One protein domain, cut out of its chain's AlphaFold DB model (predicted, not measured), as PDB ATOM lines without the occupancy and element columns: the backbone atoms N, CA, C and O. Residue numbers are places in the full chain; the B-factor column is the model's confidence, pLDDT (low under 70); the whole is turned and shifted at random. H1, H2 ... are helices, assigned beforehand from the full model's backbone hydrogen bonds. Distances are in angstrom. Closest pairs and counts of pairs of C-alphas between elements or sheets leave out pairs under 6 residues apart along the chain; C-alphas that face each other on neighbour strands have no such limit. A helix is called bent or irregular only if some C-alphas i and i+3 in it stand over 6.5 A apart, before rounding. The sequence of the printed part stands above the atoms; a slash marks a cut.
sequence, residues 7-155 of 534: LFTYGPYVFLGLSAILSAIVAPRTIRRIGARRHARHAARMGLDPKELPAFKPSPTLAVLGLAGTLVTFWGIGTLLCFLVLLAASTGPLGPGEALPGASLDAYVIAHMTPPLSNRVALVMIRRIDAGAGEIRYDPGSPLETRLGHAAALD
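What this domain is: This is residues 7 to 155 of the 534 residues of an uncharacterized protein of Polyangiaceae bacterium (UniProt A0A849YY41). Two long helices, H1 and H2, cross as an X, and short H3 sits in the fork between the first residues of H1 and the last residues of H2. From there the H4 and H5 hairpin carries the rod onward, while the last part of H1 and residues 47 to 59 make its other end. The printed part has 149 residues, five named helices in the order H1 to H5 and no named strand: all helix. It is extended, with a radius of gyration of the C-alphas of 24.2 A and spans of 84 by 22 by 18 A.

How they stand to each other: H1, residues 7 to 46, has a kink of 35 degrees near residue 26, and is irregular: C-alphas 9 and 12 are 7.4 A apart. Its residues 19 to 31 touch H2, residues 60 to 88, opposite ways at a steep tilt of 48 degrees; the closest C-alphas, of Ala 27 and Leu 67, are 5.1 A apart. H3, residues 107 to 112, touches residues 7 to 12 of H1, closest C-alphas Phe 8 and Val 109 at 5.7 A. H2 and H3 form a helical hairpin, closest C-alphas Cys 82 and Ala 111 at 4.4 A. H4, residues 115 to 131, is irregular, C-alphas 116 and 119 being 7.5 A apart; it touches H3, closest C-alphas His 112 and Ser 118 at 4.3 A, and H2, closest C-alphas Thr 79 and Pro 116 at 7.2 A. H5, residues 143 to 154, forms a hairpin with H4, closest C-alphas Ile 126 and Ala 151 at 5.2 A. In H2, H3 and H5 every O i to N i+4 pair is within hydrogen-bond range; in H1 32 of 36 are, in H4 11 of 13.

Where its parts are: H1 begins at C-alpha 7 (11.054, -3.735, 42.898) and is 54.9 A long; H2 is 42.5 A and H4 25.3 A. H5 ends at C-alpha 154 (3.037, -1.586, 51.545).

The domain as a whole: The C-alphas farthest apart, of Gly 47 and Asp 139, are 84.7 A apart. The printed part has no cut; the links H1 to H2, H2 to H3 and H4 to H5 are long. Residues 137 to 142 stand free. The mean pLDDT of the printed part is 80.0, with 22 residues under 70, among them 132 to 145.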
ATOM      1  N   LEU A   7      11.949  -3.310  43.986       84.94
ATOM      2  CA  LEU A   7      11.054  -3.735  42.898       84.94
ATOM      3  C   LEU A   7       9.563  -3.668  43.246       84.94
ATOM      4  O   LEU A   7       8.748  -3.735  42.338       84.94
ATOM      5  N   PHE A   8       9.182  -3.514  44.508       80.81
ATOM      6  CA  PHE A   8       7.803  -3.197  44.857       80.81
ATOM      7  C   PHE A   8       7.435  -1.806  44.315       80.81
ATOM      8  O   PHE A   8       6.514  -1.670  43.522       80.81
ATOM      9  N   THR A   9       8.245  -0.786  44.612       80.25
ATOM     10  CA  THR A   9       8.033   0.583  44.113       80.25
ATOM     11  C   THR A   9       8.269   0.700  42.607       80.25
ATOM     12  O   THR A   9       7.512   1.357  41.898       80.25
ATOM     13  N   TYR A  10       9.330   0.068  42.099       85.00
ATOM     14  CA  TYR A  10       9.759   0.257  40.710       85.00
ATOM     15  C   TYR A  10       9.233  -0.806  39.737       85.00
ATOM     16  O   TYR A  10       9.315  -0.624  38.523       85.00
ATOM     17  N   GLY A  11       8.674  -1.906  40.240       82.88
ATOM     18  CA  GLY A  11       8.216  -3.055  39.455       82.88
ATOM     19  C   GLY A  11       7.233  -2.702  38.342       82.88
ATOM     20  O   GLY A  11       7.481  -3.107  37.204       82.88
ATOM     21  N   PRO A  12       6.184  -1.899  38.611       84.19
ATOM     22  CA  PRO A  12       5.273  -1.420  37.574       84.19
ATOM     23  C   PRO A  12       5.990  -0.685  36.435       84.19
ATOM     24  O   PRO A  12       5.711  -0.929  35.262       84.19
ATOM     25  N   TYR A  13       6.978   0.157  36.747       86.12
ATOM     26  CA  TYR A  13       7.758   0.885  35.741       86.12
ATOM     27  C   TYR A  13       8.688  -0.034  34.947       86.12
ATOM     28  O   TYR A  13       8.812   0.110  33.731       86.12
ATOM     29  N   VAL A  14       9.301  -1.017  35.612       86.06
ATOM     30  CA  VAL A  14      10.112  -2.052  34.955       86.06
ATOM     31  C   VAL A  14       9.250  -2.873  33.992       86.06
ATOM     32  O   VAL A  14       9.654  -3.106  32.852       86.06
ATOM     33  N   PHE A  15       8.040  -3.255  34.404       87.25
ATOM     34  CA  PHE A  15       7.087  -3.976  33.562       87.25
ATOM     35  C   PHE A  15       6.653  -3.157  32.341       87.25
ATOM     36  O   PHE A  15       6.639  -3.678  31.220       87.25
ATOM     37  N   LEU A  16       6.352  -1.870  32.536       85.81
ATOM     38  CA  LEU A  16       6.021  -0.939  31.457       85.81
ATOM     39  C   LEU A  16       7.168  -0.815  30.449       85.81
ATOM     40  O   LEU A  16       6.951  -0.982  29.246       85.81
ATOM     41  N   GLY A  17       8.389  -0.581  30.936       87.62
ATOM     42  CA  GLY A  17       9.582  -0.442  30.103       87.62
ATOM     43  C   GLY A  17       9.888  -1.707  29.301       87.62
ATOM     44  O   GLY A  17      10.055  -1.643  28.083       87.62
ATOM     45  N   LEU A  18       9.884  -2.875  29.952       88.62
ATOM     46  CA  LEU A  18      10.110  -4.159  29.283       88.62
ATOM     47  C   LEU A  18       9.028  -4.461  28.243       88.62
ATOM     48  O   LEU A  18       9.350  -4.864  27.125       88.62
ATOM     49  N   SER A  19       7.757  -4.218  28.568       86.62
ATOM     50  CA  SER A  19       6.644  -4.432  27.635       86.62
ATOM     51  C   SER A  19       6.748  -3.522  26.409       86.62
ATOM     52  O   SER A  19       6.498  -3.971  25.288       86.62
ATOM     53  N   ALA A  20       7.165  -2.267  26.592       86.75
ATOM     54  CA  ALA A  20       7.387  -1.329  25.497       86.75
ATOM     55  C   ALA A  20       8.557  -1.760  24.595       86.75
ATOM     56  O   ALA A  20       8.403  -1.794  23.373       86.75
ATOM     57  N   ILE A  21       9.691  -2.165  25.180       89.44
ATOM     58  CA  ILE A  21      10.865  -2.654  24.436       89.44
ATOM     59  C   ILE A  21      10.516  -3.924  23.650       89.44
ATOM     60  O   ILE A  21      10.789  -4.015  22.452       89.44
ATOM     61  N   LEU A  22       9.862  -4.895  24.292       89.44
ATOM     62  CA  LEU A  22       9.441  -6.137  23.641       89.44
ATOM     63  C   LEU A  22       8.435  -5.871  22.518       89.44
ATOM     64  O   LEU A  22       8.550  -6.456  21.439       89.44
ATOM     65  N   SER A  23       7.494  -4.947  22.729       88.62
ATOM     66  CA  SER A  23       6.563  -4.512  21.687       88.62
ATOM     67  C   SER A  23       7.303  -3.882  20.502       88.62
ATOM     68  O   SER A  23       7.063  -4.273  19.360       88.62
ATOM     69  N   ALA A  24       8.277  -3.002  20.747       86.19
ATOM     70  CA  ALA A  24       9.080  -2.373  19.698       86.19
ATOM     71  C   ALA A  24       9.901  -3.386  18.874       86.19
ATOM     72  O   ALA A  24      10.080  -3.203  17.670       86.19
ATOM     73  N   ILE A  25      10.355  -4.483  19.488       88.88
ATOM     74  CA  ILE A  25      11.099  -5.553  18.803       88.88
ATOM     75  C   ILE A  25      10.161  -6.475  18.009       88.88
ATOM     76  O   ILE A  25      10.484  -6.902  16.892       88.88
ATOM     77  N   VAL A  26       9.002  -6.819  18.576       88.69
ATOM     78  CA  VAL A  26       8.102  -7.838  18.016       88.69
ATOM     79  C   VAL A  26       7.124  -7.250  17.002       88.69
ATOM     80  O   VAL A  26       6.924  -7.860  15.948       88.69
ATOM     81  N   ALA A  27       6.576  -6.055  17.239       86.25
ATOM     82  CA  ALA A  27       5.593  -5.426  16.356       86.25
ATOM     83  C   ALA A  27       6.055  -5.340  14.892       86.25
ATOM     84  O   ALA A  27       5.294  -5.782  14.025       86.25
ATOM     85  N   PRO A  28       7.288  -4.898  14.558       83.88
ATOM     86  CA  PRO A  28       7.729  -4.812  13.165       83.88
ATOM     87  C   PRO A  28       7.730  -6.172  12.459       83.88
ATOM     88  O   PRO A  28       7.360  -6.273  11.287       83.88
ATOM     89  N   ARG A  29       8.106  -7.245  13.169       85.56
ATOM     90  CA  ARG A  29       8.109  -8.615  12.628       85.56
ATOM     91  C   ARG A  29       6.687  -9.123  12.412       85.56
ATOM     92  O   ARG A  29       6.400  -9.718  11.371       85.56
ATOM     93  N   THR A  30       5.794  -8.861  13.360       82.50
ATOM     94  CA  THR A  30       4.384  -9.259  13.287       82.50
ATOM     95  C   THR A  30       3.662  -8.527  12.157       82.50
ATOM     96  O   THR A  30       2.999  -9.169  11.342       82.50
ATOM     97  N   ILE A  31       3.874  -7.213  12.023       82.56
ATOM     98  CA  ILE A  31       3.321  -6.393  10.935       82.56
ATOM     99  C   ILE A  31       3.833  -6.878   9.580       82.56
ATOM    100  O   ILE A  31       3.029  -7.056   8.667       82.56
ATOM    101  N   ARG A  32       5.137  -7.163   9.437       81.56
ATOM    102  CA  ARG A  32       5.693  -7.717   8.188       81.56
ATOM    103  C   ARG A  32       5.046  -9.050   7.814       81.56
ATOM    104  O   ARG A  32       4.678  -9.237   6.660       81.56
ATOM    105  N   ARG A  33       4.845  -9.959   8.777       82.62
ATOM    106  CA  ARG A  33       4.168 -11.248   8.535       82.62
ATOM    107  C   ARG A  33       2.701 -11.072   8.136       82.62
ATOM    108  O   ARG A  33       2.235 -11.745   7.218       82.62
ATOM    109  N   ILE A  34       1.967 -10.178   8.801       80.06
ATOM    110  CA  ILE A  34       0.560  -9.891   8.480       80.06
ATOM    111  C   ILE A  34       0.449  -9.216   7.107       80.06
ATOM    112  O   ILE A  34      -0.399  -9.606   6.304       80.06
ATOM    113  N   GLY A  35       1.326  -8.252   6.820       77.69
ATOM    114  CA  GLY A  35       1.431  -7.572   5.531       77.69
ATOM    115  C   GLY A  35       1.720  -8.549   4.396       77.69
ATOM    116  O   GLY A  35       0.969  -8.579   3.427       77.69
ATOM    117  N   ALA A  36       2.711  -9.432   4.559       79.12
ATOM    118  CA  ALA A  36       3.032 -10.475   3.581       79.12
ATOM    119  C   ALA A  36       1.844 -11.420   3.320       79.12
ATOM    120  O   ALA A  36       1.527 -11.716   2.171       79.12
ATOM    121  N   ARG A  37       1.121 -11.841   4.370       81.50
ATOM    122  CA  ARG A  37      -0.096 -12.664   4.227       81.50
ATOM    123  C   ARG A  37      -1.227 -11.925   3.510       81.50
ATOM    124  O   ARG A  37      -1.918 -12.532   2.696       81.50
ATOM    125  N   ARG A  38      -1.447 -10.637   3.804       79.44
ATOM    126  CA  ARG A  38      -2.451  -9.813   3.103       79.44
ATOM    127  C   ARG A  38      -2.082  -9.615   1.638       79.44
ATOM    128  O   ARG A  38      -2.953  -9.747   0.787       79.44
ATOM    129  N   HIS A  39      -0.809  -9.360   1.356       77.94
ATOM    130  CA  HIS A  39      -0.292  -9.179   0.007       77.94
ATOM    131  C   HIS A  39      -0.445 -10.452  -0.832       77.94
ATOM    132  O   HIS A  39      -1.036 -10.401  -1.904       77.94
ATOM    133  N   ALA A  40      -0.057 -11.611  -0.287       80.12
ATOM    134  CA  ALA A  40      -0.248 -12.906  -0.940       80.12
ATOM    135  C   ALA A  40      -1.731 -13.216  -1.217       80.12
ATOM    136  O   ALA A  40      -2.079 -13.688  -2.295       80.12
ATOM    137  N   ARG A  41      -2.633 -12.903  -0.274       82.25
ATOM    138  CA  ARG A  41      -4.085 -13.059  -0.481       82.25
ATOM    139  C   ARG A  41      -4.638 -12.105  -1.539       82.25
ATOM    140  O   ARG A  41      -5.577 -12.469  -2.237       82.25
ATOM    141  N   HIS A  42      -4.109 -10.888  -1.634       80.50
ATOM    142  CA  HIS A  42      -4.544  -9.912  -2.629       80.50
ATOM    143  C   HIS A  42      -4.063 -10.287  -4.035       80.50
ATOM    144  O   HIS A  42      -4.870 -10.268  -4.958       80.50
ATOM    145  N   ALA A  43      -2.807 -10.724  -4.162       79.44
ATOM    146  CA  ALA A  43      -2.246 -11.276  -5.393       79.44
ATOM    147  C   ALA A  43      -3.068 -12.469  -5.899       79.44
ATOM    148  O   ALA A  43      -3.543 -12.459  -7.031       79.44
ATOM    149  N   ALA A  44      -3.369 -13.425  -5.010       81.12
ATOM    150  CA  ALA A  44      -4.192 -14.588  -5.334       81.12
ATOM    151  C   ALA A  44      -5.614 -14.219  -5.801       81.12
ATOM    152  O   ALA A  44      -6.154 -14.869  -6.688       81.12
ATOM    153  N   ARG A  45      -6.222 -13.161  -5.242       85.19
ATOM    154  CA  ARG A  45      -7.541 -12.668  -5.690       85.19
ATOM    155  C   ARG A  45      -7.505 -12.005  -7.065       85.19
ATOM    156  O   ARG A  45      -8.533 -11.975  -7.726       85.19
ATOM    157  N   MET A  46      -6.360 -11.455  -7.462       83.38
ATOM    158  CA  MET A  46      -6.175 -10.806  -8.763       83.38
ATOM    159  C   MET A  46      -5.556 -11.739  -9.812       83.38
ATOM    160  O   MET A  46      -5.371 -11.319 -10.946       83.38
ATOM    161  N   GLY A  47      -5.251 -12.993  -9.454       83.69
ATOM    162  CA  GLY A  47      -4.627 -13.962 -10.358       83.69
ATOM    163  C   GLY A  47      -3.167 -13.650 -10.703       83.69
ATOM    164  O   GLY A  47      -2.684 -14.120 -11.725       83.69
ATOM    165  N   LEU A  48      -2.478 -12.857  -9.876       79.88
ATOM    166  CA  LEU A  48      -1.100 -12.405 -10.101       79.88
ATOM    167  C   LEU A  48      -0.119 -13.116  -9.161       79.88
ATOM    168  O   LEU A  48      -0.489 -13.494  -8.041       79.88
ATOM    169  N   ASP A  49       1.146 -13.251  -9.575       76.12
ATOM    170  CA  ASP A  49       2.213 -13.699  -8.674       76.12
ATOM    171  C   ASP A  49       2.490 -12.583  -7.638       76.12
ATOM    172  O   ASP A  49       2.648 -11.416  -8.007       76.12
ATOM    173  N   PRO A  50       2.563 -12.885  -6.326       69.00
ATOM    174  CA  PRO A  50       2.915 -11.912  -5.290       69.00
ATOM    175  C   PRO A  50       4.195 -11.102  -5.552       69.00
ATOM    176  O   PRO A  50       4.351 -10.038  -4.958       69.00
ATOM    177  N   LYS A  51       5.120 -11.594  -6.387       75.19
ATOM    178  CA  LYS A  51       6.346 -10.874  -6.776       75.19
ATOM    179  C   LYS A  51       6.117  -9.765  -7.805       75.19
ATOM    180  O   LYS A  51       6.979  -8.903  -7.947       75.19
ATOM    181  N   GLU A  52       4.989  -9.787  -8.508       71.81
ATOM    182  CA  GLU A  52       4.638  -8.809  -9.545       71.81
ATOM    183  C   GLU A  52       3.936  -7.571  -8.972       71.81
ATOM    184  O   GLU A  52       3.800  -6.554  -9.649       71.81
ATOM    185  N   LEU A  53       3.512  -7.624  -7.705       69.94
ATOM    186  CA  LEU A  53       2.909  -6.489  -7.022       69.94
ATOM    187  C   LEU A  53       3.971  -5.606  -6.339       69.94
ATOM    188  O   LEU A  53       4.962  -6.106  -5.801       69.94
ATOM    189  N   PRO A  54       3.762  -4.276  -6.292       72.88
ATOM    190  CA  PRO A  54       4.670  -3.370  -5.602       72.88
ATOM    191  C   PRO A  54       4.764  -3.715  -4.112       72.88
ATOM    192  O   PRO A  54       3.758  -3.990  -3.451       72.88
ATOM    193  N   ALA A  55       5.988  -3.661  -3.576       66.56
ATOM    194  CA  ALA A  55       6.275  -4.017  -2.193       66.56
ATOM    195  C   ALA A  55       5.351  -3.273  -1.215       66.56
ATOM    196  O   ALA A  55       5.237  -2.044  -1.239       66.56
ATOM    197  N   PHE A  56       4.709  -4.032  -0.325       65.50
ATOM    198  CA  PHE A  56       3.805  -3.489   0.681       65.50
ATOM    199  C   PHE A  56       4.545  -2.509   1.605       65.50
ATOM    200  O   PHE A  56       5.341  -2.920   2.453       65.50
ATOM    201  N   LYS A  57       4.260  -1.209   1.469       67.00
ATOM    202  CA  LYS A  57       4.686  -0.190   2.433       67.00
ATOM    203  C   LYS A  57       3.683  -0.177   3.592       67.00
ATOM    204  O   LYS A  57       2.511   0.120   3.356       67.00
ATOM    205  N   PRO A  58       4.086  -0.523   4.828       63.81
ATOM    206  CA  PRO A  58       3.174  -0.474   5.961       63.81
ATOM    207  C   PRO A  58       2.707   0.968   6.172       63.81
ATOM    208  O   PRO A  58       3.530   1.874   6.292       63.81
ATOM    209  N   SER A  59       1.390   1.182   6.203       74.50
ATOM    210  CA  SER A  59       0.844   2.490   6.558       74.50
ATOM    211  C   SER A  59       1.194   2.819   8.016       74.50
ATOM    212  O   SER A  59       1.248   1.906   8.851       74.50
ATOM    213  N   PRO A  60       1.400   4.102   8.360       77.44
ATOM    214  CA  PRO A  60       1.667   4.512   9.740       77.44
ATOM    215  C   PRO A  60       0.578   4.016  10.707       77.44
ATOM    216  O   PRO A  60       0.884   3.568  11.808       77.44
ATOM    217  N   THR A  61      -0.679   3.953  10.262       77.94
ATOM    218  CA  THR A  61      -1.805   3.406  11.034       77.94
ATOM    219  C   THR A  61      -1.631   1.923  11.381       77.94
ATOM    220  O   THR A  61      -1.889   1.518  12.511       77.94
ATOM    221  N   LEU A  62      -1.164   1.093  10.439       75.75
ATOM    222  CA  LEU A  62      -0.900  -0.330  10.694       75.75
ATOM    223  C   LEU A  62       0.306  -0.541  11.613       75.75
ATOM    224  O   LEU A  62       0.327  -1.513  12.368       75.75
ATOM    225  N   ALA A  63       1.290   0.359  11.561       76.81
ATOM    226  CA  ALA A  63       2.423   0.338  12.475       76.81
ATOM    227  C   ALA A  63       1.989   0.621  13.921       76.81
ATOM    228  O   ALA A  63       2.334  -0.141  14.824       76.81
ATOM    229  N   VAL A  64       1.159   1.650  14.118       82.69
ATOM    230  CA  VAL A  64       0.586   2.000  15.426       82.69
ATOM    231  C   VAL A  64      -0.309   0.879  15.958       82.69
ATOM    232  O   VAL A  64      -0.137   0.452  17.097       82.69
ATOM    233  N   LEU A  65      -1.209   0.332  15.132       82.44
ATOM    234  CA  LEU A  65      -2.077  -0.784  15.534       82.44
ATOM    235  C   LEU A  65      -1.287  -2.051  15.877       82.44
ATOM    236  O   LEU A  65      -1.648  -2.766  16.809       82.44
ATOM    237  N   GLY A  66      -0.208  -2.336  15.143       80.75
ATOM    238  CA  GLY A  66       0.659  -3.472  15.438       80.75
ATOM    239  C   GLY A  66       1.379  -3.319  16.776       80.75
ATOM    240  O   GLY A  66       1.376  -4.268  17.552       80.75
ATOM    241  N   LEU A  67       1.922  -2.129  17.062       82.31
ATOM    242  CA  LEU A  67       2.557  -1.802  18.347       82.31
ATOM    243  C   LEU A  67       1.567  -1.856  19.514       82.31
ATOM    244  O   LEU A  67       1.878  -2.436  20.554       82.31
ATOM    245  N   ALA A  68       0.371  -1.290  19.341       85.12
ATOM    246  CA  ALA A  68      -0.681  -1.338  20.350       85.12
ATOM    247  C   ALA A  68      -1.130  -2.785  20.614       85.12
ATOM    248  O   ALA A  68      -1.201  -3.214  21.763       85.12
ATOM    249  N   GLY A  69      -1.355  -3.574  19.559       84.81
ATOM    250  CA  GLY A  69      -1.776  -4.971  19.678       84.81
ATOM    251  C   GLY A  69      -0.741  -5.861  20.370       84.81
ATOM    252  O   GLY A  69      -1.097  -6.656  21.243       84.81
ATOM    253  N   THR A  70       0.548  -5.723  20.037       87.31
ATOM    254  CA  THR A  70       1.609  -6.477  20.726       87.31
ATOM    255  C   THR A  70       1.777  -6.033  22.170       87.31
ATOM    256  O   THR A  70       1.942  -6.891  23.034       87.31
ATOM    257  N   LEU A  71       1.669  -4.733  22.456       87.31
ATOM    258  CA  LEU A  71       1.735  -4.214  23.822       87.31
ATOM    259  C   LEU A  71       0.609  -4.792  24.692       87.31
ATOM    260  O   LEU A  71       0.891  -5.355  25.746       87.31
ATOM    261  N   VAL A  72      -0.641  -4.740  24.218       88.44
ATOM    262  CA  VAL A  72      -1.804  -5.318  24.920       88.44
ATOM    263  C   VAL A  72      -1.627  -6.821  25.147       88.44
ATOM    264  O   VAL A  72      -1.932  -7.325  26.226       88.44
ATOM    265  N   THR A  73      -1.083  -7.542  24.165       88.12
ATOM    266  CA  THR A  73      -0.827  -8.985  24.293       88.12
ATOM    267  C   THR A  73       0.209  -9.279  25.381       88.12
ATOM    268  O   THR A  73      -0.014 -10.158  26.214       88.12
ATOM    269  N   PHE A  74       1.320  -8.534  25.419       88.06
ATOM    270  CA  PHE A  74       2.330  -8.681  26.471       88.06
ATOM    271  C   PHE A  74       1.780  -8.339  27.852       88.06
ATOM    272  O   PHE A  74       2.068  -9.051  28.811       88.06
ATOM    273  N   TRP A  75       0.930  -7.317  27.946       90.31
ATOM    274  CA  TRP A  75       0.240  -6.979  29.186       90.31
ATOM    275  C   TRP A  75      -0.684  -8.099  29.662       90.31
ATOM    276  O   TRP A  75      -0.631  -8.470  30.833       90.31
ATOM    277  N   GLY A  76      -1.490  -8.670  28.763       89.44
ATOM    278  CA  GLY A  76      -2.388  -9.777  29.088       89.44
ATOM    279  C   GLY A  76      -1.635 -11.019  29.572       89.44
ATOM    280  O   GLY A  76      -1.955 -11.562  30.627       89.44
ATOM    281  N   ILE A  77      -0.589 -11.428  28.847       90.12
ATOM    282  CA  ILE A  77       0.245 -12.582  29.221       90.12
ATOM    283  C   ILE A  77       0.983 -12.315  30.538       90.12
ATOM    284  O   ILE A  77       0.969 -13.162  31.428       90.12
ATOM    285  N   GLY A  78       1.599 -11.140  30.685       88.50
ATOM    286  CA  GLY A  78       2.326 -10.761  31.895       88.50
ATOM    287  C   GLY A  78       1.433 -10.748  33.135       88.50
ATOM    288  O   GLY A  78       1.804 -11.311  34.163       88.50
ATOM    289  N   THR A  79       0.227 -10.188  33.012       89.50
ATOM    290  CA  THR A  79      -0.781 -10.170  34.085       89.50
ATOM    291  C   THR A  79      -1.222 -11.585  34.456       89.50
ATOM    292  O   THR A  79      -1.271 -11.914  35.638       89.50
ATOM    293  N   LEU A  80      -1.482 -12.452  33.472       91.25
ATOM    294  CA  LEU A  80      -1.862 -13.845  33.726       91.25
ATOM    295  C   LEU A  80      -0.751 -14.619  34.451       91.25
ATOM    296  O   LEU A  80      -1.027 -15.319  35.421       91.25
ATOM    297  N   LEU A  81       0.504 -14.471  34.018       89.94
ATOM    298  CA  LEU A  81       1.646 -15.120  34.667       89.94
ATOM    299  C   LEU A  81       1.816 -14.641  36.114       89.94
ATOM    300  O   LEU A  81       1.961 -15.462  37.015       89.94
ATOM    301  N   CYS A  82       1.731 -13.331  36.353       89.31
ATOM    302  CA  CYS A  82       1.825 -12.757  37.696       89.31
ATOM    303  C   CYS A  82       0.667 -13.195  38.601       89.31
ATOM    304  O   CYS A  82       0.872 -13.452  39.786       89.31
ATOM    305  N   PHE A  83      -0.536 -13.356  38.044       88.94
ATOM    306  CA  PHE A  83      -1.680 -13.908  38.764       88.94
ATOM    307  C   PHE A  83      -1.454 -15.369  39.179       88.94
ATOM    308  O   PHE A  83      -1.729 -15.728  40.320       88.94
ATOM    309  N   LEU A  84      -0.911 -16.204  38.287       89.06
ATOM    310  CA  LEU A  84      -0.584 -17.600  38.601       89.06
ATOM    311  C   LEU A  84       0.508 -17.706  39.675       89.06
ATOM    312  O   LEU A  84       0.394 -18.531  40.579       89.06
ATOM    313  N   VAL A  85       1.527 -16.842  39.617       87.69
ATOM    314  CA  VAL A  85       2.565 -16.743  40.658       87.69
ATOM    315  C   VAL A  85       1.952 -16.365  42.008       87.69
ATOM    316  O   VAL A  85       2.300 -16.963  43.023       87.69
ATOM    317  N   LEU A  86       0.999 -15.427  42.026       86.00
ATOM    318  CA  LEU A  86       0.298 -15.035  43.250       86.00
ATOM    319  C   LEU A  86      -0.551 -16.173  43.834       86.00
ATOM    320  O   LEU A  86      -0.592 -16.323  45.049       86.00
ATOM    321  N   LEU A  87      -1.210 -16.980  42.996       85.62
ATOM    322  CA  LEU A  87      -1.983 -18.144  43.455       85.62
ATOM    323  C   LEU A  87      -1.106 -19.236  44.080       85.62
ATOM    324  O   LEU A  87      -1.576 -19.969  44.945       85.62
ATOM    325  N   ALA A  88       0.148 -19.346  43.641       80.19
ATOM    326  CA  ALA A  88       1.123 -20.273  44.207       80.19
ATOM    327  C   ALA A  88       1.801 -19.733  45.480       80.19
ATOM    328  O   ALA A  88       2.453 -20.494  46.196       80.19
ATOM    329  N   ALA A  89       1.669 -18.434  45.773       82.94
ATOM    330  CA  ALA A  89       2.179 -17.843  47.003       82.94
ATOM    331  C   ALA A  89       1.333 -18.295  48.203       82.94
ATOM    332  O   ALA A  89       0.119 -18.472  48.098       82.94
ATOM    333  N   SER A  90       1.967 -18.484  49.364       71.56
ATOM    334  CA  SER A  90       1.245 -18.964  50.545       71.56
ATOM    335  C   SER A  90       0.212 -17.931  51.030       71.56
ATOM    336  O   SER A  90       0.384 -16.722  50.888       71.56
ATOM    337  N   THR A  91      -0.910 -18.390  51.574       68.94
ATOM    338  CA  THR A  91      -2.024 -17.515  51.991       68.94
ATOM    339  C   THR A  91      -2.342 -17.616  53.483       68.94
ATOM    340  O   THR A  91      -3.251 -16.941  53.959       68.94
ATOM    341  N   GLY A  92      -1.591 -18.438  54.222       74.12
ATOM    342  CA  GLY A  92      -1.748 -18.626  55.665       74.12
ATOM    343  C   GLY A  92      -1.027 -17.563  56.506       74.12
ATOM    344  O   GLY A  92      -0.220 -16.802  55.963       74.12
ATOM    345  N   PRO A  93      -1.291 -17.510  57.826       75.56
ATOM    346  CA  PRO A  93      -0.605 -16.602  58.746       75.56
ATOM    347  C   PRO A  93       0.913 -16.827  58.723       75.56
ATOM    348  O   PRO A  93       1.386 -17.924  58.423       75.56
ATOM    349  N   LEU A  94       1.684 -15.775  59.012       77.62
ATOM    350  CA  LEU A  94       3.145 -15.867  59.079       77.62
ATOM    351  C   LEU A  94       3.583 -16.786  60.218       77.62
ATOM    352  O   LEU A  94       3.343 -16.474  61.385       77.62
ATOM    353  N   GLY A  95       4.291 -17.861  59.873       71.94
ATOM    354  CA  GLY A  95       4.878 -18.752  60.865       71.94
ATOM    355  C   GLY A  95       6.020 -18.093  61.657       71.94
ATOM    356  O   GLY A  95       6.592 -17.076  61.234       71.94
ATOM    357  N   PRO A  96       6.400 -18.662  62.813       66.25
ATOM    358  CA  PRO A  96       7.587 -18.228  63.540       66.25
ATOM    359  C   PRO A  96       8.847 -18.450  62.686       66.25
ATOM    360  O   PRO A  96       9.086 -19.542  62.179       66.25
ATOM    361  N   GLY A  97       9.651 -17.396  62.511       72.12
ATOM    362  CA  GLY A  97      10.887 -17.427  61.713       72.12
ATOM    363  C   GLY A  97      10.706 -17.289  60.196       72.12
ATOM    364  O   GLY A  97      11.701 -17.238  59.476       72.12
ATOM    365  N   GLU A  98       9.472 -17.191  59.694       79.19
ATOM    366  CA  GLU A  98       9.226 -16.967  58.269       79.19
ATOM    367  C   GLU A  98       9.604 -15.533  57.847       79.19
ATOM    368  O   GLU A  98       9.362 -14.565  58.578       79.19
ATOM    369  N   ALA A  99      10.209 -15.390  56.663       82.12
ATOM    370  CA  ALA A  99      10.576 -14.091  56.107       82.12
ATOM    371  C   ALA A  99       9.330 -13.240  55.802       82.12
ATOM    372  O   ALA A  99       8.298 -13.753  55.370       82.12
ATOM    373  N   LEU A 100       9.439 -11.921  55.992       85.75
ATOM    374  CA  LEU A 100       8.345 -11.003  55.681       85.75
ATOM    375  C   LEU A 100       8.066 -10.993  54.171       85.75
ATOM    376  O   LEU A 100       9.009 -10.839  53.385       85.75
ATOM    377  N   PRO A 101       6.791 -11.100  53.754       85.62
ATOM    378  CA  PRO A 101       6.446 -11.075  52.343       85.62
ATOM    379  C   PRO A 101       6.845  -9.716  51.766       85.62
ATOM    380  O   PRO A 101       6.523  -8.670  52.326       85.62
ATOM    381  N   GLY A 102       7.579  -9.714  50.659       85.69
ATOM    382  CA  GLY A 102       8.083  -8.513  49.997       85.69
ATOM    383  C   GLY A 102       9.326  -7.879  50.612       85.69
ATOM    384  O   GLY A 102       9.759  -6.834  50.129       85.69
ATOM    385  N   ALA A 103       9.923  -8.470  51.653       85.56
ATOM    386  CA  ALA A 103      11.230  -8.030  52.159       85.56
ATOM    387  C   ALA A 103      12.404  -8.536  51.298       85.56
ATOM    388  O   ALA A 103      13.503  -7.990  51.358       85.56
ATOM    389  N   SER A 104      12.173  -9.560  50.476       87.00
ATOM    390  CA  SER A 104      13.129 -10.097  49.502       87.00
ATOM    391  C   SER A 104      12.446 -10.289  48.148       87.00
ATOM    392  O   SER A 104      11.240 -10.071  48.031       87.00
ATOM    393  N   LEU A 105      13.203 -10.660  47.112       85.50
ATOM    394  CA  LEU A 105      12.620 -11.003  45.816       85.50
ATOM    395  C   LEU A 105      11.844 -12.323  45.930       85.50
ATOM    396  O   LEU A 105      12.426 -13.402  45.841       85.50
ATOM    397  N   ASP A 106      10.534 -12.220  46.122       88.50
ATOM    398  CA  ASP A 106       9.623 -13.348  46.290       88.50
ATOM    399  C   ASP A 106       8.446 -13.302  45.298       88.50
ATOM    400  O   ASP A 106       8.342 -12.418  44.439       88.50
ATOM    401  N   ALA A 107       7.547 -14.285  45.407       88.19
ATOM    402  CA  ALA A 107       6.368 -14.396  44.551       88.19
ATOM    403  C   ALA A 107       5.461 -13.153  44.617       88.19
ATOM    404  O   ALA A 107       4.864 -12.783  43.605       88.19
ATOM    405  N   TYR A 108       5.384 -12.472  45.767       89.00
ATOM    406  CA  TYR A 108       4.579 -11.260  45.901       89.00
ATOM    407  C   TYR A 108       5.224 -10.082  45.178       89.00
ATOM    408  O   TYR A 108       4.531  -9.380  44.448       89.00
ATOM    409  N   VAL A 109       6.541  -9.886  45.303       87.62
ATOM    410  CA  VAL A 109       7.254  -8.827  44.563       87.62
ATOM    411  C   VAL A 109       7.089  -9.017  43.059       87.62
ATOM    412  O   VAL A 109       6.794  -8.054  42.355       87.62
ATOM    413  N   ILE A 110       7.219 -10.254  42.571       88.19
ATOM    414  CA  ILE A 110       7.036 -10.579  41.151       88.19
ATOM    415  C   ILE A 110       5.594 -10.291  40.715       88.19
ATOM    416  O   ILE A 110       5.381  -9.620  39.707       88.19
ATOM    417  N   ALA A 111       4.601 -10.740  41.488       87.88
ATOM    418  CA  ALA A 111       3.198 -10.508  41.164       87.88
ATOM    419  C   ALA A 111       2.832  -9.010  41.157       87.88
ATOM    420  O   ALA A 111       2.056  -8.558  40.308       87.88
ATOM    421  N   HIS A 112       3.427  -8.233  42.067       87.56
ATOM    422  CA  HIS A 112       3.206  -6.793  42.201       87.56
ATOM    423  C   HIS A 112       3.718  -5.983  41.000       87.56
ATOM    424  O   HIS A 112       3.227  -4.884  40.754       87.56
ATOM    425  N   MET A 113       4.650  -6.522  40.202       86.12
ATOM    426  CA  MET A 113       5.183  -5.827  39.023       86.12
ATOM    427  C   MET A 113       4.112  -5.504  37.973       86.12
ATOM    428  O   MET A 113       4.326  -4.637  37.132       86.12
ATOM    429  N   THR A 114       2.963  -6.184  37.997       86.56
ATOM    430  CA  THR A 114       1.865  -5.907  37.063       86.56
ATOM    431  C   THR A 114       0.879  -4.891  37.651       86.56
ATOM    432  O   THR A 114       0.242  -5.185  38.668       86.56
ATOM    433  N   PRO A 115       0.681  -3.716  37.012       81.31
ATOM    434  CA  PRO A 115      -0.191  -2.666  37.546       81.31
ATOM    435  C   PRO A 115      -1.612  -3.132  37.918       81.31
ATOM    436  O   PRO A 115      -2.082  -2.758  38.991       81.31
ATOM    437  N   PRO A 116      -2.290  -3.997  37.128       84.56
ATOM    438  CA  PRO A 116      -3.637  -4.463  37.470       84.56
ATOM    439  C   PRO A 116      -3.718  -5.300  38.755       84.56
ATOM    440  O   PRO A 116      -4.790  -5.404  39.348       84.56
ATOM    441  N   LEU A 117      -2.617  -5.931  39.176       83.19
ATOM    442  CA  LEU A 117      -2.577  -6.799  40.359       83.19
ATOM    443  C   LEU A 117      -1.907  -6.138  41.563       83.19
ATOM    444  O   LEU A 117      -2.130  -6.588  42.683       83.19
ATOM    445  N   SER A 118      -1.136  -5.072  41.349       82.38
ATOM    446  CA  SER A 118      -0.325  -4.374  42.354       82.38
ATOM    447  C   SER A 118      -1.069  -4.125  43.680       82.38
ATOM    448  O   SER A 118      -0.645  -4.634  44.722       82.38
ATOM    449  N   ASN A 119      -2.241  -3.476  43.638       82.31
ATOM    450  CA  ASN A 119      -3.050  -3.201  44.837       82.31
ATOM    451  C   ASN A 119      -3.555  -4.479  45.518       82.31
ATOM    452  O   ASN A 119      -3.542  -4.600  46.742       82.31
ATOM    453  N   ARG A 120      -3.989  -5.471  44.730       85.56
ATOM    454  CA  ARG A 120      -4.485  -6.744  45.271       85.56
ATOM    455  C   ARG A 120      -3.370  -7.520  45.967       85.56
ATOM    456  O   ARG A 120      -3.612  -8.115  47.013       85.56
ATOM    457  N   VAL A 121      -2.165  -7.502  45.403       87.19
ATOM    458  CA  VAL A 121      -0.979  -8.134  45.989       87.19
ATOM    459  C   VAL A 121      -0.618  -7.464  47.313       87.19
ATOM    460  O   VAL A 121      -0.444  -8.169  48.306       87.19
ATOM    461  N   ALA A 122      -0.606  -6.127  47.360       84.44
ATOM    462  CA  ALA A 122      -0.347  -5.368  48.584       84.44
ATOM    463  C   ALA A 122      -1.326  -5.750  49.709       84.44
ATOM    464  O   ALA A 122      -0.905  -6.130  50.801       84.44
ATOM    465  N   LEU A 123      -2.630  -5.773  49.416       86.38
ATOM    466  CA  LEU A 123      -3.659  -6.157  50.389       86.38
ATOM    467  C   LEU A 123      -3.486  -7.589  50.914       86.38
ATOM    468  O   LEU A 123      -3.698  -7.839  52.101       86.38
ATOM    469  N   VAL A 124      -3.101  -8.539  50.057       86.62
ATOM    470  CA  VAL A 124      -2.852  -9.931  50.472       86.62
ATOM    471  C   VAL A 124      -1.650 -10.013  51.415       86.62
ATOM    472  O   VAL A 124      -1.742 -10.668  52.453       86.62
ATOM    473  N   MET A 125      -0.553  -9.318  51.102       87.00
ATOM    474  CA  MET A 125       0.638  -9.275  51.957       87.00
ATOM    475  C   MET A 125       0.326  -8.657  53.321       87.00
ATOM    476  O   MET A 125       0.694  -9.214  54.351       87.00
ATOM    477  N   ILE A 126      -0.402  -7.539  53.332       87.56
ATOM    478  CA  ILE A 126      -0.798  -6.830  54.550       87.56
ATOM    479  C   ILE A 126      -1.671  -7.714  55.442       87.56
ATOM    480  O   ILE A 126      -1.379  -7.861  56.626       87.56
ATOM    481  N   ARG A 127      -2.704  -8.362  54.882       85.94
ATOM    482  CA  ARG A 127      -3.572  -9.284  55.641       85.94
ATOM    483  C   ARG A 127      -2.789 -10.441  56.240       85.94
ATOM    484  O   ARG A 127      -3.049 -10.840  57.368       85.94
ATOM    485  N   ARG A 128      -1.823 -10.967  55.490       85.00
ATOM    486  CA  ARG A 128      -0.960 -12.051  55.946       85.00
ATOM    487  C   ARG A 128      -0.054 -11.625  57.104       85.00
ATOM    488  O   ARG A 128       0.120 -12.391  58.051       85.00
ATOM    489  N   ILE A 129       0.487 -10.407  57.043       84.44
ATOM    490  CA  ILE A 129       1.282  -9.816  58.125       84.44
ATOM    491  C   ILE A 129       0.426  -9.598  59.381       84.44
ATOM    492  O   ILE A 129       0.848  -9.964  60.475       84.44
ATOM    493  N   ASP A 130      -0.779  -9.053  59.209       80.81
ATOM    494  CA  ASP A 130      -1.716  -8.736  60.295       80.81
ATOM    495  C   ASP A 130      -2.262 -10.005  60.978       80.81
ATOM    496  O   ASP A 130      -2.337 -10.080  62.200       80.81
ATOM    497  N   ALA A 131      -2.559 -11.060  60.212       79.12
ATOM    498  CA  ALA A 131      -3.024 -12.338  60.759       79.12
ATOM    499  C   ALA A 131      -1.986 -13.016  61.673       79.12
ATOM    500  O   ALA A 131      -2.356 -13.692  62.626       79.12
ATOM    501  N   GLY A 132      -0.689 -12.819  61.409       67.12
ATOM    502  CA  GLY A 132       0.400 -13.314  62.258       67.12
ATOM    503  C   GLY A 132       0.781 -12.377  63.413       67.12
ATOM    504  O   GLY A 132       1.784 -12.635  64.078       67.12
ATOM    505  N   ALA A 133       0.059 -11.268  63.612       65.19
ATOM    506  CA  ALA A 133       0.351 -10.272  64.646       65.19
ATOM    507  C   ALA A 133      -0.289 -10.603  66.003       65.19
ATOM    508  O   ALA A 133       0.295 -10.289  67.036       65.19
ATOM    509  N   GLY A 134      -1.449 -11.271  66.007       59.47
ATOM    510  CA  GLY A 134      -2.230 -11.538  67.223       59.47
ATOM    511  C   GLY A 134      -1.563 -12.467  68.247       59.47
ATOM    512  O   GLY A 134      -1.972 -12.486  69.401       59.47
ATOM    513  N   GLU A 135      -0.528 -13.211  67.850       55.47
ATOM    514  CA  GLU A 135       0.200 -14.144  68.724       55.47
ATOM    515  C   GLU A 135       1.477 -13.544  69.340       55.47
ATOM    516  O   GLU A 135       2.128 -14.179  70.171       55.47
ATOM    517  N   ILE A 136       1.873 -12.327  68.946       54.22
ATOM    518  CA  ILE A 136       3.156 -11.741  69.351       54.22
ATOM    519  C   ILE A 136       2.952 -10.800  70.539       54.22
ATOM    520  O   ILE A 136       2.283  -9.774  70.423       54.22
ATOM    521  N   ARG A 137       3.571 -11.123  71.685       47.91
ATOM    522  CA  ARG A 137       3.630 -10.216  72.847       47.91
ATOM    523  C   ARG A 137       4.369  -8.923  72.484       47.91
ATOM    524  O   ARG A 137       5.364  -8.943  71.762       47.91
ATOM    525  N   TYR A 138       3.881  -7.809  73.024       44.75
ATOM    526  CA  TYR A 138       4.488  -6.489  72.875       44.75
ATOM    527  C   TYR A 138       5.919  -6.451  73.437       44.75
ATOM    528  O   TYR A 138       6.139  -6.803  74.594       44.75
ATOM    529  N   ASP A 139       6.861  -5.979  72.617       46.78
ATOM    530  CA  ASP A 139       8.244  -5.660  72.996       46.78
ATOM    531  C   ASP A 139       8.773  -4.537  72.060       46.78
ATOM    532  O   ASP A 139       8.549  -4.601  70.842       46.78
ATOM    533  N   PRO A 140       9.382  -3.446  72.555       42.78
ATOM    534  CA  PRO A 140       9.954  -2.398  71.703       42.78
ATOM    535  C   PRO A 140      11.052  -2.938  70.773       42.78
ATOM    536  O   PRO A 140      11.959  -3.638  71.212       42.78
ATOM    537  N   GLY A 141      10.995  -2.621  69.474       52.56
ATOM    538  CA  GLY A 141      11.890  -3.239  68.486       52.56
ATOM    539  C   GLY A 141      11.554  -4.705  68.172       52.56
ATOM    540  O   GLY A 141      12.331  -5.376  67.489       52.56
ATOM    541  N   SER A 142      10.397  -5.195  68.632       63.44
ATOM    542  CA  SER A 142       9.924  -6.555  68.383       63.44
ATOM    543  C   SER A 142       9.800  -6.892  66.894       63.44
ATOM    544  O   SER A 142       9.620  -6.022  66.027       63.44
ATOM    545  N   PRO A 143       9.757  -8.200  66.586       68.62
ATOM    546  CA  PRO A 143       9.298  -8.695  65.297       68.62
ATOM    547  C   PRO A 143       7.939  -8.114  64.875       68.62
ATOM    548  O   PRO A 143       7.726  -7.910  63.682       68.62
ATOM    549  N   LEU A 144       7.046  -7.804  65.826       69.25
ATOM    550  CA  LEU A 144       5.742  -7.196  65.555       69.25
ATOM    551  C   LEU A 144       5.860  -5.744  65.066       69.25
ATOM    552  O   LEU A 144       5.262  -5.405  64.048       69.25
ATOM    553  N   GLU A 145       6.679  -4.905  65.712       66.50
ATOM    554  CA  GLU A 145       6.910  -3.527  65.244       66.50
ATOM    555  C   GLU A 145       7.514  -3.520  63.831       66.50
ATOM    556  O   GLU A 145       7.129  -2.725  62.974       66.50
ATOM    557  N   THR A 146       8.433  -4.452  63.553       74.31
ATOM    558  CA  THR A 146       9.045  -4.595  62.223       74.31
ATOM    559  C   THR A 146       8.025  -5.053  61.177       74.31
ATOM    560  O   THR A 146       8.005  -4.519  60.067       74.31
ATOM    561  N   ARG A 147       7.147  -5.997  61.539       76.38
ATOM    562  CA  ARG A 147       6.030  -6.478  60.712       76.38
ATOM    563  C   ARG A 147       5.066  -5.346  60.356       76.38
ATOM    564  O   ARG A 147       4.785  -5.149  59.178       76.38
ATOM    565  N   LEU A 148       4.613  -4.569  61.340       75.81
ATOM    566  CA  LEU A 148       3.691  -3.446  61.125       75.81
ATOM    567  C   LEU A 148       4.347  -2.289  60.360       75.81
ATOM    568  O   LEU A 148       3.720  -1.702  59.482       75.81
ATOM    569  N   GLY A 149       5.633  -2.026  60.616       77.56
ATOM    570  CA  GLY A 149       6.470  -1.121  59.824       77.56
ATOM    571  C   GLY A 149       6.489  -1.476  58.346       77.56
ATOM    572  O   GLY A 149       6.302  -0.612  57.492       77.56
ATOM    573  N   HIS A 150       6.681  -2.759  58.057       80.06
ATOM    574  CA  HIS A 150       6.668  -3.273  56.696       80.06
ATOM    575  C   HIS A 150       5.264  -3.226  56.082       80.06
ATOM    576  O   HIS A 150       5.123  -2.759  54.961       80.06
ATOM    577  N   ALA A 151       4.217  -3.612  56.819       80.38
ATOM    578  CA  ALA A 151       2.832  -3.536  56.345       80.38
ATOM    579  C   ALA A 151       2.415  -2.105  55.977       80.38
ATOM    580  O   ALA A 151       1.841  -1.899  54.915       80.38
ATOM    581  N   ALA A 152       2.759  -1.115  56.805       75.00
ATOM    582  CA  ALA A 152       2.456   0.287  56.526       75.00
ATOM    583  C   ALA A 152       3.213   0.833  55.307       75.00
ATOM    584  O   ALA A 152       2.681   1.667  54.589       75.00
ATOM    585  N   ALA A 153       4.425   0.342  55.032       77.56
ATOM    586  CA  ALA A 153       5.161   0.706  53.819       77.56
ATOM    587  C   ALA A 153       4.549   0.115  52.533       77.56
ATOM    588  O   ALA A 153       4.836   0.603  51.442       77.56
ATOM    589  N   LEU A 154       3.743  -0.945  52.656       78.12
ATOM    590  CA  LEU A 154       3.037  -1.586  51.545       78.12
ATOM    591  C   LEU A 154       1.613  -1.038  51.356       78.12
ATOM    592  O   LEU A 154       0.997  -1.340  50.335       78.12
ATOM    593  N   ASP A 155       1.074  -0.308  52.337       78.62
ATOM    594  CA  ASP A 155      -0.338   0.075  52.386       78.62
ATOM    595  C   ASP A 155      -0.637   1.228  51.410       78.62
ATOM    596  O   ASP A 155      -0.046   2.303  51.535       78.62
TER     597      ASP A 155